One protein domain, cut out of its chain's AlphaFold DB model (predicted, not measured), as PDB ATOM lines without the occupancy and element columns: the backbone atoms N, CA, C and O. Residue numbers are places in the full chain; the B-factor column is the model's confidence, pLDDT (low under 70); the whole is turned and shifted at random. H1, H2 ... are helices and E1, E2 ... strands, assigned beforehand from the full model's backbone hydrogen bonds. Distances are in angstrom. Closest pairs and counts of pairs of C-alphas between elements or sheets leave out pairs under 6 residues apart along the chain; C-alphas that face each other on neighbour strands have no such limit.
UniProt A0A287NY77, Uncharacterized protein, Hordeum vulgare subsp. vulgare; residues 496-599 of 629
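This is residues 496 to 599 of the 629 residues of an uncharacterized protein of Hordeum vulgare subsp. vulgare (UniProt A0A287NY77). Four helices, H1, H2, H3 and H5, form an up-and-down bundle, each running against the one before, with H2 and H3 in the middle and H1 and H5 on opposite sides of them. Beyond one end of the bundle lies a small hairpin of two antiparallel strands, E1 and E2, next to the short H4. The printed part has 104 residues, mostly helix, with named elements in the order H1 H2 H3 H4 E1 E2 H5. It is flat and only just compact, close to loose: radius of gyration of the C-alphas 15.0 A, spans 53 by 32 by 17 A.

H1, residues 496 to 511, has a kink of 53 degrees near residue 505. Its residues 507 to 511 alone touch H2, residues 515 to 531, in a helical hairpin, closest at C-alphas 511 and 518, 5.5 A. H3, residues 533 to 547, touches H1, closest at C-alphas 497 and 535, 6.0 A. H4, residues 561 to 564, touches no helix. E1, residues 565 to 568, and E2, residues 571 to 574, form a hairpin, with N 566 and O 573 2.9 A apart. H5, residues 578 to 597, touches H2 the same way at a shallow tilt of 5 degrees, closest at C-alphas 522 and 584, 5.7 A. H5 touches H3, closest at C-alphas 536 and 588, 6.4 A, and is apart from H1. Every O i to N i+4 pair is within hydrogen-bond range in H2 and H5, 9 of 12 in H1 and 7 of 11 in H3; H4 is too short for one.

H1 begins at C-alpha 496 (-34.446, -65.843, -6.831) and spans 21.7 A, H2 24.4 A and H3 20.6 A. H5 spans 29.2 A to C-alpha 597 (-55.464, -58.973, -5.292).

The printed part has no cut. The H3 to H4 link, residues 548 to 560, is long. Residues 496 to 497 and 594 to 599 have pLDDT under 70.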
ATOM      1  N   GLY A 496     -34.661 -67.240  -6.392       51.03
ATOM      2  CA  GLY A 496     -34.446 -65.843  -6.831       51.03
ATOM      3  C   GLY A 496     -34.366 -64.793  -5.719       51.03
ATOM      4  O   GLY A 496     -33.802 -63.722  -5.936       51.03
ATOM      5  N   VAL A 497     -34.846 -65.095  -4.509       60.81
ATOM      6  CA  VAL A 497     -34.546 -64.275  -3.324       60.81
ATOM      7  C   VAL A 497     -33.048 -64.359  -2.996       60.81
ATOM      8  O   VAL A 497     -32.475 -63.391  -2.497       60.81
ATOM      9  N   GLU A 498     -32.394 -65.472  -3.343       73.56
ATOM     10  CA  GLU A 498     -30.992 -65.735  -3.015       73.56
ATOM     11  C   GLU A 498     -30.057 -64.795  -3.780       73.56
ATOM     12  O   GLU A 498     -29.253 -64.123  -3.144       73.56
ATOM     13  N   LEU A 499     -30.221 -64.613  -5.098       84.19
ATOM     14  CA  LEU A 499     -29.313 -63.747  -5.867       84.19
ATOM     15  C   LEU A 499     -29.421 -62.262  -5.473       84.19
ATOM     16  O   LEU A 499     -28.408 -61.567  -5.370       84.19
ATOM     17  N   PHE A 500     -30.635 -61.757  -5.211       88.81
ATOM     18  CA  PHE A 500     -30.802 -60.394  -4.690       88.81
ATOM     19  C   PHE A 500     -30.120 -60.238  -3.322       88.81
ATOM     20  O   PHE A 500     -29.431 -59.245  -3.081       88.81
ATOM     21  N   GLN A 501     -30.266 -61.225  -2.433       86.69
ATOM     22  CA  GLN A 501     -29.625 -61.215  -1.119       86.69
ATOM     23  C   GLN A 501     -28.094 -61.332  -1.214       86.69
ATOM     24  O   GLN A 501     -27.393 -60.567  -0.549       86.69
ATOM     25  N   GLU A 502     -27.569 -62.192  -2.086       87.56
ATOM     26  CA  GLU A 502     -26.136 -62.352  -2.371       87.56
ATOM     27  C   GLU A 502     -25.506 -61.047  -2.873       87.56
ATOM     28  O   GLU A 502     -24.426 -60.644  -2.429       87.56
ATOM     29  N   LEU A 503     -26.201 -60.339  -3.769       91.19
ATOM     30  CA  LEU A 503     -25.723 -59.086  -4.356       91.19
ATOM     31  C   LEU A 503     -26.111 -57.846  -3.532       91.19
ATOM     32  O   LEU A 503     -25.635 -56.744  -3.822       91.19
ATOM     33  N   SER A 504     -26.885 -58.005  -2.452       87.62
ATOM     34  CA  SER A 504     -27.340 -56.905  -1.586       87.62
ATOM     35  C   SER A 504     -26.187 -56.090  -0.993       87.62
ATOM     36  O   SER A 504     -26.320 -54.884  -0.791       87.62
ATOM     37  N   GLY A 505     -25.032 -56.716  -0.741       89.69
ATOM     38  CA  GLY A 505     -23.825 -56.020  -0.294       89.69
ATOM     39  C   GLY A 505     -23.287 -55.034  -1.338       89.69
ATOM     40  O   GLY A 505     -22.878 -53.926  -0.992       89.69
ATOM     41  N   LEU A 506     -23.343 -55.399  -2.624       89.88
ATOM     42  CA  LEU A 506     -22.952 -54.517  -3.727       89.88
ATOM     43  C   LEU A 506     -23.995 -53.416  -3.952       89.88
ATOM     44  O   LEU A 506     -23.623 -52.256  -4.107       89.88
ATOM     45  N   LEU A 507     -25.286 -53.753  -3.882       92.75
ATOM     46  CA  LEU A 507     -26.380 -52.782  -3.993       92.75
ATOM     47  C   LEU A 507     -26.356 -51.755  -2.847       92.75
ATOM     48  O   LEU A 507     -26.550 -50.564  -3.081       92.75
ATOM     49  N   ARG A 508     -26.034 -52.174  -1.614       93.06
ATOM     50  CA  ARG A 508     -25.837 -51.264  -0.467       93.06
ATOM     51  C   ARG A 508     -24.749 -50.236  -0.752       93.06
ATOM     52  O   ARG A 508     -24.908 -49.066  -0.423       93.06
ATOM     53  N   ARG A 509     -23.666 -50.643  -1.421       91.06
ATOM     54  CA  ARG A 509     -22.604 -49.717  -1.827       91.06
ATOM     55  C   ARG A 509     -23.131 -48.646  -2.781       91.06
ATOM     56  O   ARG A 509     -22.721 -47.502  -2.632       91.06
ATOM     57  N   CYS A 510     -24.036 -48.973  -3.709       92.75
ATOM     58  CA  CYS A 510     -24.650 -47.993  -4.615       92.75
ATOM     59  C   CYS A 510     -25.405 -46.883  -3.856       92.75
ATOM     60  O   CYS A 510     -25.314 -45.724  -4.254       92.75
ATOM     61  N   LEU A 511     -26.071 -47.198  -2.735       92.50
ATOM     62  CA  LEU A 511     -26.747 -46.204  -1.879       92.50
ATOM     63  C   LEU A 511     -25.772 -45.212  -1.226       92.50
ATOM     64  O   LEU A 511     -26.146 -44.088  -0.910       92.50
ATOM     65  N   SER A 512     -24.507 -45.598  -1.054       90.88
ATOM     66  CA  SER A 512     -23.450 -44.722  -0.538       90.88
ATOM     67  C   SER A 512     -22.733 -43.904  -1.627       90.88
ATOM     68  O   SER A 512     -21.901 -43.065  -1.291       90.88
ATOM     69  N   GLN A 513     -23.028 -44.118  -2.917       91.19
ATOM     70  CA  GLN A 513     -22.418 -43.388  -4.045       91.19
ATOM     71  C   GLN A 513     -23.141 -42.060  -4.334       91.19
ATOM     72  O   GLN A 513     -24.029 -41.659  -3.579       91.19
ATOM     73  N   GLN A 514     -22.765 -41.349  -5.408       91.75
ATOM     74  CA  GLN A 514     -23.408 -40.080  -5.780       91.75
ATOM     75  C   GLN A 514     -24.859 -40.257  -6.244       91.75
ATOM     76  O   GLN A 514     -25.260 -41.331  -6.700       91.75
ATOM     77  N   ALA A 515     -25.616 -39.155  -6.220       92.88
ATOM     78  CA  ALA A 515     -27.031 -39.100  -6.584       92.88
ATOM     79  C   ALA A 515     -27.360 -39.768  -7.934       92.88
ATOM     80  O   ALA A 515     -28.367 -40.463  -8.040       92.88
ATOM     81  N   ARG A 516     -26.492 -39.629  -8.951       94.44
ATOM     82  CA  ARG A 516     -26.684 -40.265 -10.270       94.44
ATOM     83  C   ARG A 516     -26.753 -41.795 -10.176       94.44
ATOM     84  O   ARG A 516     -27.609 -42.399 -10.811       94.44
ATOM     85  N   VAL A 517     -25.892 -42.413  -9.365       94.50
ATOM     86  CA  VAL A 517     -25.875 -43.872  -9.150       94.50
ATOM     87  C   VAL A 517     -27.098 -44.312  -8.342       94.50
ATOM     88  O   VAL A 517     -27.722 -45.315  -8.681       94.50
ATOM     89  N   ARG A 518     -27.481 -43.542  -7.310       96.00
ATOM     90  CA  ARG A 518     -28.674 -43.826  -6.488       96.00
ATOM     91  C   ARG A 518     -29.949 -43.818  -7.323       96.00
ATOM     92  O   ARG A 518     -30.744 -44.742  -7.220       96.00
ATOM     93  N   LYS A 519     -30.103 -42.825  -8.204       95.94
ATOM     94  CA  LYS A 519     -31.236 -42.738  -9.131       95.94
ATOM     95  C   LYS A 519     -31.375 -44.004  -9.984       95.94
ATOM     96  O   LYS A 519     -32.448 -44.597 -10.021       95.94
ATOM     97  N   VAL A 520     -30.279 -44.444 -10.603       95.25
ATOM     98  CA  VAL A 520     -30.247 -45.660 -11.434       95.25
ATOM     99  C   VAL A 520     -30.570 -46.908 -10.609       95.25
ATOM    100  O   VAL A 520     -31.328 -47.765 -11.057       95.25
ATOM    101  N   LEU A 521     -30.055 -46.997  -9.377       96.69
ATOM    102  CA  LEU A 521     -30.420 -48.074  -8.461       96.69
ATOM    103  C   LEU A 521     -31.931 -48.080  -8.184       96.69
ATOM    104  O   LEU A 521     -32.543 -49.138  -8.268       96.69
ATOM    105  N   TYR A 522     -32.541 -46.935  -7.872       97.50
ATOM    106  CA  TYR A 522     -33.974 -46.855  -7.575       97.50
ATOM    107  C   TYR A 522     -34.843 -47.302  -8.750       97.50
ATOM    108  O   TYR A 522     -35.768 -48.089  -8.557       97.50
ATOM    109  N   GLU A 523     -34.516 -46.863  -9.967       96.19
ATOM    110  CA  GLU A 523     -35.172 -47.331 -11.194       96.19
ATOM    111  C   GLU A 523     -34.989 -48.848 -11.378       96.19
ATOM    112  O   GLU A 523     -35.942 -49.569 -11.685       96.19
ATOM    113  N   GLY A 524     -33.788 -49.362 -11.113       95.06
ATOM    114  CA  GLY A 524     -33.483 -50.787 -11.187       95.06
ATOM    115  C   GLY A 524     -34.219 -51.646 -10.156       95.06
ATOM    116  O   GLY A 524     -34.714 -52.716 -10.498       95.06
ATOM    117  N   LEU A 525     -34.365 -51.177  -8.915       95.75
ATOM    118  CA  LEU A 525     -35.123 -51.874  -7.870       95.75
ATOM    119  C   LEU A 525     -36.606 -52.003  -8.237       95.75
ATOM    120  O   LEU A 525     -37.197 -53.062  -8.027       95.75
ATOM    121  N   ILE A 526     -37.189 -50.964  -8.849       95.12
ATOM    122  CA  ILE A 526     -38.557 -51.029  -9.383       95.12
ATOM    123  C   ILE A 526     -38.648 -52.131 -10.444       95.12
ATOM    124  O   ILE A 526     -39.578 -52.937 -10.407       95.12
ATOM    125  N   ARG A 527     -37.677 -52.205 -11.366       94.38
ATOM    126  CA  ARG A 527     -37.634 -53.249 -12.403       94.38
ATOM    127  C   ARG A 527     -37.510 -54.650 -11.808       94.38
ATOM    128  O   ARG A 527     -38.272 -55.522 -12.207       94.38
ATOM    129  N   ILE A 528     -36.633 -54.852 -10.821       93.12
ATOM    130  CA  ILE A 528     -36.463 -56.142 -10.129       93.12
ATOM    131  C   ILE A 528     -37.787 -56.614  -9.520       93.12
ATOM    132  O   ILE A 528     -38.179 -57.753  -9.755       93.12
ATOM    133  N   VAL A 529     -38.500 -55.747  -8.793       92.12
ATOM    134  CA  VAL A 529     -39.793 -56.094  -8.171       92.12
ATOM    135  C   VAL A 529     -40.898 -56.291  -9.210       92.12
ATOM    136  O   VAL A 529     -41.776 -57.131  -9.031       92.12
ATOM    137  N   THR A 530     -40.868 -55.533 -10.304       90.69
ATOM    138  CA  THR A 530     -41.834 -55.698 -11.400       90.69
ATOM    139  C   THR A 530     -41.644 -57.048 -12.092       90.69
ATOM    140  O   THR A 530     -42.622 -57.718 -12.417       90.69
ATOM    141  N   SER A 531     -40.391 -57.475 -12.276       88.31
ATOM    142  CA  SER A 531     -40.062 -58.807 -12.777       88.31
ATOM    143  C   SER A 531     -40.374 -59.896 -11.751       88.31
ATOM    144  O   SER A 531     -40.941 -60.912 -12.125       88.31
ATOM    145  N   ASP A 532     -40.084 -59.712 -10.467       87.50
ATOM    146  CA  ASP A 532     -40.379 -60.706  -9.429       87.50
ATOM    147  C   ASP A 532     -41.039 -60.073  -8.192       87.50
ATOM    148  O   ASP A 532     -40.344 -59.617  -7.275       87.50
ATOM    149  N   PRO A 533     -42.386 -60.073  -8.124       87.69
ATOM    150  CA  PRO A 533     -43.109 -59.472  -7.009       87.69
ATOM    151  C   PRO A 533     -42.816 -60.116  -5.649       87.69
ATOM    152  O   PRO A 533     -43.026 -59.474  -4.621       87.69
ATOM    153  N   ASP A 534     -42.320 -61.360  -5.615       85.56
ATOM    154  CA  ASP A 534     -41.993 -62.055  -4.365       85.56
ATOM    155  C   ASP A 534     -40.758 -61.450  -3.660       85.56
ATOM    156  O   ASP A 534     -40.585 -61.638  -2.456       85.56
ATOM    157  N   VAL A 535     -39.908 -60.696  -4.369       88.25
ATOM    158  CA  VAL A 535     -38.712 -60.051  -3.788       88.25
ATOM    159  C   VAL A 535     -39.060 -58.713  -3.119       88.25
ATOM    160  O   VAL A 535     -38.235 -58.160  -2.397       88.25
ATOM    161  N   ALA A 536     -40.283 -58.204  -3.293       90.12
ATOM    162  CA  ALA A 536     -40.685 -56.872  -2.846       90.12
ATOM    163  C   ALA A 536     -40.408 -56.595  -1.357       90.12
ATOM    164  O   ALA A 536     -39.865 -55.538  -1.045       90.12
ATOM    165  N   ASP A 537     -40.726 -57.535  -0.458       90.06
ATOM    166  CA  ASP A 537     -40.461 -57.372   0.982       90.06
ATOM    167  C   ASP A 537     -38.952 -57.243   1.256       90.06
ATOM    168  O   ASP A 537     -38.524 -56.317   1.936       90.06
ATOM    169  N   ASN A 538     -38.122 -58.069   0.605       91.12
ATOM    170  CA  ASN A 538     -36.660 -57.985   0.726       91.12
ATOM    171  C   ASN A 538     -36.105 -56.641   0.226       91.12
ATOM    172  O   ASN A 538     -35.132 -56.129   0.781       91.12
ATOM    173  N   VAL A 539     -36.689 -56.072  -0.839       93.00
ATOM    174  CA  VAL A 539     -36.279 -54.754  -1.352       93.00
ATOM    175  C   VAL A 539     -36.678 -53.640  -0.384       93.00
ATOM    176  O   VAL A 539     -35.893 -52.715  -0.171       93.00
ATOM    177  N   LEU A 540     -37.867 -53.720   0.221       93.31
ATOM    178  CA  LEU A 540     -38.306 -52.756   1.231       93.31
ATOM    179  C   LEU A 540     -37.421 -52.823   2.480       93.31
ATOM    180  O   LEU A 540     -36.926 -51.783   2.909       93.31
ATOM    181  N   ASP A 541     -37.128 -54.023   2.984       92.94
ATOM    182  CA  ASP A 541     -36.201 -54.233   4.104       92.94
ATOM    183  C   ASP A 541     -34.790 -53.716   3.785       92.94
ATOM    184  O   ASP A 541     -34.098 -53.168   4.643       92.94
ATOM    185  N   PHE A 542     -34.357 -53.845   2.527       94.19
ATOM    186  CA  PHE A 542     -33.093 -53.291   2.048       94.19
ATOM    187  C   PHE A 542     -33.084 -51.752   2.033       94.19
ATOM    188  O   PHE A 542     -32.080 -51.151   2.421       94.19
ATOM    189  N   LEU A 543     -34.171 -51.109   1.587       95.06
ATOM    190  CA  LEU A 543     -34.282 -49.646   1.500       95.06
ATOM    191  C   LEU A 543     -34.553 -48.985   2.853       95.06
ATOM    192  O   LEU A 543     -34.187 -47.825   3.045       95.06
ATOM    193  N   TRP A 544     -35.179 -49.703   3.784       93.62
ATOM    194  CA  TRP A 544     -35.671 -49.155   5.044       93.62
ATOM    195  C   TRP A 544     -34.604 -48.410   5.868       93.62
ATOM    196  O   TRP A 544     -34.834 -47.243   6.199       93.62
ATOM    197  N   PRO A 545     -33.400 -48.966   6.123       93.62
ATOM    198  CA  PRO A 545     -32.364 -48.251   6.871       93.62
ATOM    199  C   PRO A 545     -31.891 -46.973   6.168       93.62
ATOM    200  O   PRO A 545     -31.529 -46.000   6.825       93.62
ATOM    201  N   HIS A 546     -31.891 -46.961   4.832       94.00
ATOM    202  CA  HIS A 546     -31.506 -45.783   4.051       94.00
ATOM    203  C   HIS A 546     -32.588 -44.704   4.099       94.00
ATOM    204  O   HIS A 546     -32.270 -43.531   4.274       94.00
ATOM    205  N   PHE A 547     -33.857 -45.101   4.008       92.94
ATOM    206  CA  PHE A 547     -35.003 -44.199   4.108       92.94
ATOM    207  C   PHE A 547     -35.053 -43.468   5.458       92.94
ATOM    208  O   PHE A 547     -35.253 -42.254   5.496       92.94
ATOM    209  N   LEU A 548     -34.772 -44.173   6.559       92.56
ATOM    210  CA  LEU A 548     -34.738 -43.595   7.909       92.56
ATOM    211  C   LEU A 548     -33.671 -42.501   8.102       92.56
ATOM    212  O   LEU A 548     -33.784 -41.689   9.021       92.56
ATOM    213  N   ASN A 549     -32.667 -42.401   7.225       91.50
ATOM    214  CA  ASN A 549     -31.728 -41.276   7.268       91.50
ATOM    215  C   ASN A 549     -32.413 -39.940   6.932       91.50
ATOM    216  O   ASN A 549     -32.014 -38.901   7.468       91.50
ATOM    217  N   TYR A 550     -33.460 -39.977   6.102       91.69
ATOM    218  CA  TYR A 550     -34.155 -38.805   5.561       91.69
ATOM    219  C   TYR A 550     -35.580 -38.628   6.097       91.69
ATOM    220  O   TYR A 550     -36.213 -37.625   5.779       91.69
ATOM    221  N   TYR A 551     -36.070 -39.551   6.927       91.62
ATOM    222  CA  TYR A 551     -37.397 -39.499   7.539       91.62
ATOM    223  C   TYR A 551     -37.313 -39.370   9.069       91.62
ATOM    224  O   TYR A 551     -36.482 -40.016   9.707       91.62
ATOM    225  N   ILE A 552     -38.172 -38.538   9.659       89.31
ATOM    226  CA  ILE A 552     -38.375 -38.404  11.106       89.31
ATOM    227  C   ILE A 552     -39.849 -38.650  11.405       89.31
ATOM    228  O   ILE A 552     -40.725 -37.941  10.912       89.31
ATOM    229  N   GLU A 553     -40.117 -39.633  12.254       85.88
ATOM    230  CA  GLU A 553     -41.467 -39.899  12.737       85.88
ATOM    231  C   GLU A 553     -41.934 -38.770  13.675       85.88
ATOM    232  O   GLU A 553     -41.187 -38.341  14.555       85.88
ATOM    233  N   ASN A 554     -43.171 -38.295  13.500       81.44
ATOM    234  CA  ASN A 554     -43.822 -37.271  14.338       81.44
ATOM    235  C   ASN A 554     -43.216 -35.849  14.300       81.44
ATOM    236  O   ASN A 554     -43.472 -35.056  15.204       81.44
ATOM    237  N   ALA A 555     -42.449 -35.494  13.264       85.12
ATOM    238  CA  ALA A 555     -42.011 -34.110  13.032       85.12
ATOM    239  C   ALA A 555     -43.028 -33.316  12.187       85.12
ATOM    240  O   ALA A 555     -43.697 -33.888  11.328       85.12
ATOM    241  N   GLU A 556     -43.100 -31.989  12.366       81.81
ATOM    242  CA  GLU A 556     -43.932 -31.107  11.520       81.81
ATOM    243  C   GLU A 556     -43.532 -31.177  10.038       81.81
ATOM    244  O   GLU A 556     -44.385 -31.150   9.152       81.81
ATOM    245  N   CYS A 557     -42.230 -31.326   9.770       82.12
ATOM    246  CA  CYS A 557     -41.692 -31.672   8.460       82.12
ATOM    247  C   CYS A 557     -40.989 -33.038   8.560       82.12
ATOM    248  O   CYS A 557     -39.818 -33.099   8.942       82.12
ATOM    249  N   PRO A 558     -41.682 -34.151   8.247       86.50
ATOM    250  CA  PRO A 558     -41.130 -35.497   8.406       86.50
ATOM    251  C   PRO A 558     -39.923 -35.790   7.510       86.50
ATOM    252  O   PRO A 558     -39.175 -36.724   7.783       86.50
ATOM    253  N   LEU A 559     -39.727 -35.031   6.428       90.25
ATOM    254  CA  LEU A 559     -38.653 -35.243   5.459       90.25
ATOM    255  C   LEU A 559     -37.497 -34.265   5.703       90.25
ATOM    256  O   LEU A 559     -37.668 -33.051   5.619       90.25
ATOM    257  N   LYS A 560     -36.292 -34.793   5.932       88.81
ATOM    258  CA  LYS A 560     -35.063 -34.007   6.124       88.81
ATOM    259  C   LYS A 560     -34.499 -33.516   4.786       88.81
ATOM    260  O   LYS A 560     -33.485 -34.028   4.312       88.81
ATOM    261  N   MET A 561     -35.146 -32.518   4.185       86.75
ATOM    262  CA  MET A 561     -34.741 -31.956   2.886       86.75
ATOM    263  C   MET A 561     -33.315 -31.387   2.895       86.75
ATOM    264  O   MET A 561     -32.597 -31.514   1.904       86.75
ATOM    265  N   ASP A 562     -32.873 -30.826   4.021       86.06
ATOM    266  CA  ASP A 562     -31.533 -30.243   4.160       86.06
ATOM    267  C   ASP A 562     -30.417 -31.284   3.990       86.06
ATOM    268  O   ASP A 562     -29.358 -30.987   3.441       86.06
ATOM    269  N   SER A 563     -30.671 -32.538   4.383       88.06
ATOM    270  CA  SER A 563     -29.719 -33.647   4.244       88.06
ATOM    271  C   SER A 563     -29.552 -34.130   2.797       88.06
ATOM    272  O   SER A 563     -28.633 -34.897   2.506       88.06
ATOM    273  N   CYS A 564     -30.436 -33.721   1.881       90.56
ATOM    274  CA  CYS A 564     -30.400 -34.139   0.479       90.56
ATOM    275  C   CYS A 564     -29.425 -33.314  -0.369       90.56
ATOM    276  O   CYS A 564     -29.102 -33.714  -1.492       90.56
ATOM    277  N   PHE A 565     -28.926 -32.194   0.159       90.81
ATOM    278  CA  PHE A 565     -28.029 -31.279  -0.535       90.81
ATOM    279  C   PHE A 565     -26.738 -31.073   0.255       90.81
ATOM    280  O   PHE A 565     -26.721 -31.066   1.481       90.81
ATOM    281  N   LYS A 566     -25.632 -30.875  -0.459       91.12
ATOM    282  CA  LYS A 566     -24.346 -30.495   0.124       91.12
ATOM    283  C   LYS A 566     -23.781 -29.314  -0.642       91.12
ATOM    284  O   LYS A 566     -23.824 -29.293  -1.868       91.12
ATOM    285  N   VAL A 567     -23.225 -28.344   0.074       88.44
ATOM    286  CA  VAL A 567     -22.504 -27.229  -0.542       88.44
ATOM    287  C   VAL A 567     -21.026 -27.600  -0.636       88.44
ATOM    288  O   VAL A 567     -20.355 -27.753   0.382       88.44
ATOM    289  N   GLU A 568     -20.514 -27.756  -1.856       85.75
ATOM    290  CA  GLU A 568     -19.089 -27.967  -2.138       85.75
ATOM    291  C   GLU A 568     -18.605 -26.891  -3.116       85.75
ATOM    292  O   GLU A 568     -19.223 -26.666  -4.154       85.75
ATOM    293  N   ASN A 569     -17.496 -26.210  -2.804       81.56
ATOM    294  CA  ASN A 569     -16.899 -25.170  -3.661       81.56
ATOM    295  C   ASN A 569     -17.903 -24.096  -4.142       81.56
ATOM    296  O   ASN A 569     -17.926 -23.749  -5.322       81.56
ATOM    297  N   ALA A 570     -18.758 -23.602  -3.237       84.44
ATOM    298  CA  ALA A 570     -19.830 -22.637  -3.524       84.44
ATOM    299  C   ALA A 570     -20.881 -23.108  -4.557       84.44
ATOM    300  O   ALA A 570     -21.649 -22.298  -5.076       84.44
ATOM    301  N   LYS A 571     -20.950 -24.414  -4.839       86.12
ATOM    302  CA  LYS A 571     -22.002 -25.039  -5.644       86.12
ATOM    303  C   LYS A 571     -22.850 -25.949  -4.763       86.12
ATOM    304  O   LYS A 571     -22.330 -26.704  -3.943       86.12
ATOM    305  N   VAL A 572     -24.165 -25.869  -4.941       87.19
ATOM    306  CA  VAL A 572     -25.109 -26.799  -4.317       87.19
ATOM    307  C   VAL A 572     -25.108 -28.084  -5.140       87.19
ATOM    308  O   VAL A 572     -25.489 -28.084  -6.309       87.19
ATOM    309  N   CYS A 573     -24.661 -29.174  -4.530       86.88
ATOM    310  CA  CYS A 573     -24.628 -30.504  -5.116       86.88
ATOM    311  C   CYS A 573     -25.741 -31.356  -4.500       86.88
ATOM    312  O   CYS A 573     -25.891 -31.418  -3.279       86.88
ATOM    313  N   MET A 574     -26.507 -32.045  -5.344       90.38
ATOM    314  CA  MET A 574     -27.492 -33.025  -4.891       90.38
ATOM    315  C   MET A 574     -26.775 -34.286  -4.396       90.38
ATOM    316  O   MET A 574     -25.988 -34.890  -5.128       90.38
ATOM    317  N   VAL A 575     -27.063 -34.683  -3.159       91.12
ATOM    318  CA  VAL A 575     -26.539 -35.899  -2.523       91.12
ATOM    319  C   VAL A 575     -27.546 -37.036  -2.646       91.12
ATOM    320  O   VAL A 575     -27.171 -38.137  -3.044       91.12
ATOM    321  N   GLU A 576     -28.819 -36.759  -2.356       93.81
ATOM    322  CA  GLU A 576     -29.907 -37.739  -2.368       93.81
ATOM    323  C   GLU A 576     -31.054 -37.262  -3.273       93.81
ATOM    324  O   GLU A 576     -31.660 -36.230  -2.979       93.81
ATOM    325  N   PRO A 577     -31.396 -38.002  -4.343       93.88
ATOM    326  CA  PRO A 577     -32.599 -37.742  -5.127       93.88
ATOM    327  C   PRO A 577     -33.820 -38.322  -4.392       93.88
ATOM    328  O   PRO A 577     -34.284 -39.427  -4.687       93.88
ATOM    329  N   LEU A 578     -34.293 -37.603  -3.370       93.38
ATOM    330  CA  LEU A 578     -35.342 -38.072  -2.456       93.38
ATOM    331  C   LEU A 578     -36.674 -38.351  -3.170       93.38
ATOM    332  O   LEU A 578     -37.387 -39.287  -2.816       93.38
ATOM    333  N   ASP A 579     -36.986 -37.576  -4.206       93.25
ATOM    334  CA  ASP A 579     -38.123 -37.789  -5.101       93.25
ATOM    335  C   ASP A 579     -38.084 -39.183  -5.752       93.25
ATOM    336  O   ASP A 579     -39.086 -39.902  -5.763       93.25
ATOM    337  N   CYS A 580     -36.907 -39.606  -6.219       95.75
ATOM    338  CA  CYS A 580     -36.700 -40.919  -6.821       95.75
ATOM    339  C   CYS A 580     -36.819 -42.046  -5.781       95.75
ATOM    340  O   CYS A 580     -37.422 -43.080  -6.075       95.75
ATOM    341  N   LEU A 581     -36.303 -41.846  -4.560       95.62
ATOM    342  CA  LEU A 581     -36.448 -42.806  -3.456       95.62
ATOM    343  C   LEU A 581     -37.924 -43.000  -3.074       95.62
ATOM    344  O   LEU A 581     -38.400 -44.132  -2.989       95.62
ATOM    345  N   LEU A 582     -38.664 -41.903  -2.892       94.56
ATOM    346  CA  LEU A 582     -40.095 -41.934  -2.573       94.56
ATOM    347  C   LEU A 582     -40.904 -42.596  -3.690       94.56
ATOM    348  O   LEU A 582     -41.771 -43.430  -3.418       94.56
ATOM    349  N   SER A 583     -40.592 -42.269  -4.947       95.25
ATOM    350  CA  SER A 583     -41.201 -42.916  -6.108       95.25
ATOM    351  C   SER A 583     -40.930 -44.422  -6.113       95.25
ATOM    352  O   SER A 583     -41.850 -45.204  -6.340       95.25
ATOM    353  N   CYS A 584     -39.698 -44.848  -5.823       95.69
ATOM    354  CA  CYS A 584     -39.317 -46.259  -5.750       95.69
ATOM    355  C   CYS A 584     -40.133 -47.017  -4.698       95.69
ATOM    356  O   CYS A 584     -40.805 -47.995  -5.030       95.69
ATOM    357  N   VAL A 585     -40.158 -46.518  -3.458       94.94
ATOM    358  CA  VAL A 585     -40.925 -47.122  -2.357       94.94
ATOM    359  C   VAL A 585     -42.419 -47.171  -2.692       94.94
ATOM    360  O   VAL A 585     -43.055 -48.213  -2.542       94.94
ATOM    361  N   SER A 586     -42.981 -46.075  -3.209       94.00
ATOM    362  CA  SER A 586     -44.389 -46.001  -3.616       94.00
ATOM    363  C   SER A 586     -44.732 -47.024  -4.705       94.00
ATOM    364  O   SER A 586     -45.713 -47.762  -4.576       94.00
ATOM    365  N   CYS A 587     -43.908 -47.133  -5.751       93.38
ATOM    366  CA  CYS A 587     -44.089 -48.110  -6.825       93.38
ATOM    367  C   CYS A 587     -44.046 -49.553  -6.305       93.38
ATOM    368  O   CYS A 587     -44.922 -50.348  -6.648       93.38
ATOM    369  N   ILE A 588     -43.085 -49.880  -5.437       93.56
ATOM    370  CA  ILE A 588     -42.945 -51.222  -4.852       93.56
ATOM    371  C   ILE A 588     -44.162 -51.569  -3.981       93.56
ATOM    372  O   ILE A 588     -44.756 -52.638  -4.143       93.56
ATOM    373  N   LEU A 589     -44.610 -50.650  -3.118       92.00
ATOM    374  CA  LEU A 589     -45.804 -50.848  -2.286       92.00
ATOM    375  C   LEU A 589     -47.077 -51.036  -3.128       92.00
ATOM    376  O   LEU A 589     -47.945 -51.843  -2.785       92.00
ATOM    377  N   ARG A 590     -47.203 -50.316  -4.249       89.31
ATOM    378  CA  ARG A 590     -48.318 -50.492  -5.196       89.31
ATOM    379  C   ARG A 590     -48.258 -51.853  -5.893       89.31
ATOM    380  O   ARG A 590     -49.287 -52.522  -5.984       89.31
ATOM    381  N   ALA A 591     -47.075 -52.292  -6.321       84.56
ATOM    382  CA  ALA A 591     -46.876 -53.605  -6.937       84.56
ATOM    383  C   ALA A 591     -47.251 -54.761  -5.985       84.56
ATOM    384  O   ALA A 591     -47.874 -55.740  -6.408       84.56
ATOM    385  N   GLN A 592     -46.971 -54.621  -4.683       80.81
ATOM    386  CA  GLN A 592     -47.401 -55.591  -3.670       80.81
ATOM    387  C   GLN A 592     -48.924 -55.655  -3.497       80.81
ATOM    388  O   GLN A 592     -49.484 -56.748  -3.384       80.81
ATOM    389  N   LYS A 593     -49.609 -54.503  -3.466       77.12
ATOM    390  CA  LYS A 593     -51.077 -54.448  -3.324       77.12
ATOM    391  C   LYS A 593     -51.779 -55.133  -4.498       77.12
ATOM    392  O   LYS A 593     -52.699 -55.917  -4.279       77.12
ATOM    393  N   ASN A 594     -51.292 -54.917  -5.718       63.88
ATOM    394  CA  ASN A 594     -51.848 -55.542  -6.920       63.88
ATOM    395  C   ASN A 594     -51.607 -57.061  -6.950       63.88
ATOM    396  O   ASN A 594     -52.520 -57.823  -7.257       63.88
ATOM    397  N   SER A 595     -50.417 -57.523  -6.547       58.03
ATOM    398  CA  SER A 595     -50.098 -58.959  -6.459       58.03
ATOM    399  C   SER A 595     -50.952 -59.700  -5.420       58.03
ATOM    400  O   SER A 595     -51.322 -60.856  -5.626       58.03
ATOM    401  N   LYS A 596     -51.318 -59.031  -4.317       54.16
ATOM    402  CA  LYS A 596     -52.208 -59.576  -3.274       54.16
ATOM    403  C   LYS A 596     -53.679 -59.663  -3.715       54.16
ATOM    404  O   LYS A 596     -54.399 -60.493  -3.177       54.16
ATOM    405  N   CYS A 597     -54.114 -58.881  -4.710       41.12
ATOM    406  CA  CYS A 597     -55.464 -58.973  -5.292       41.12
ATOM    407  C   CYS A 597     -55.632 -60.126  -6.302       41.12
ATOM    408  O   CYS A 597     -56.759 -60.540  -6.552       41.12
ATOM    409  N   HIS A 598     -54.541 -60.663  -6.862       36.94
ATOM    410  CA  HIS A 598     -54.575 -61.761  -7.843       36.94
ATOM    411  C   HIS A 598     -54.388 -63.168  -7.251       36.94
ATOM    412  O   HIS A 598     -54.544 -64.150  -7.974       36.94
ATOM    413  N   ARG A 599     -54.093 -63.304  -5.950       34.88
ATOM    414  CA  ARG A 599     -54.180 -64.598  -5.253       34.88
ATOM    415  C   ARG A 599     -55.542 -64.685  -4.550       34.88
ATOM    416  O   ARG A 599     -55.765 -63.890  -3.636       34.88
TER     417      ARG A 599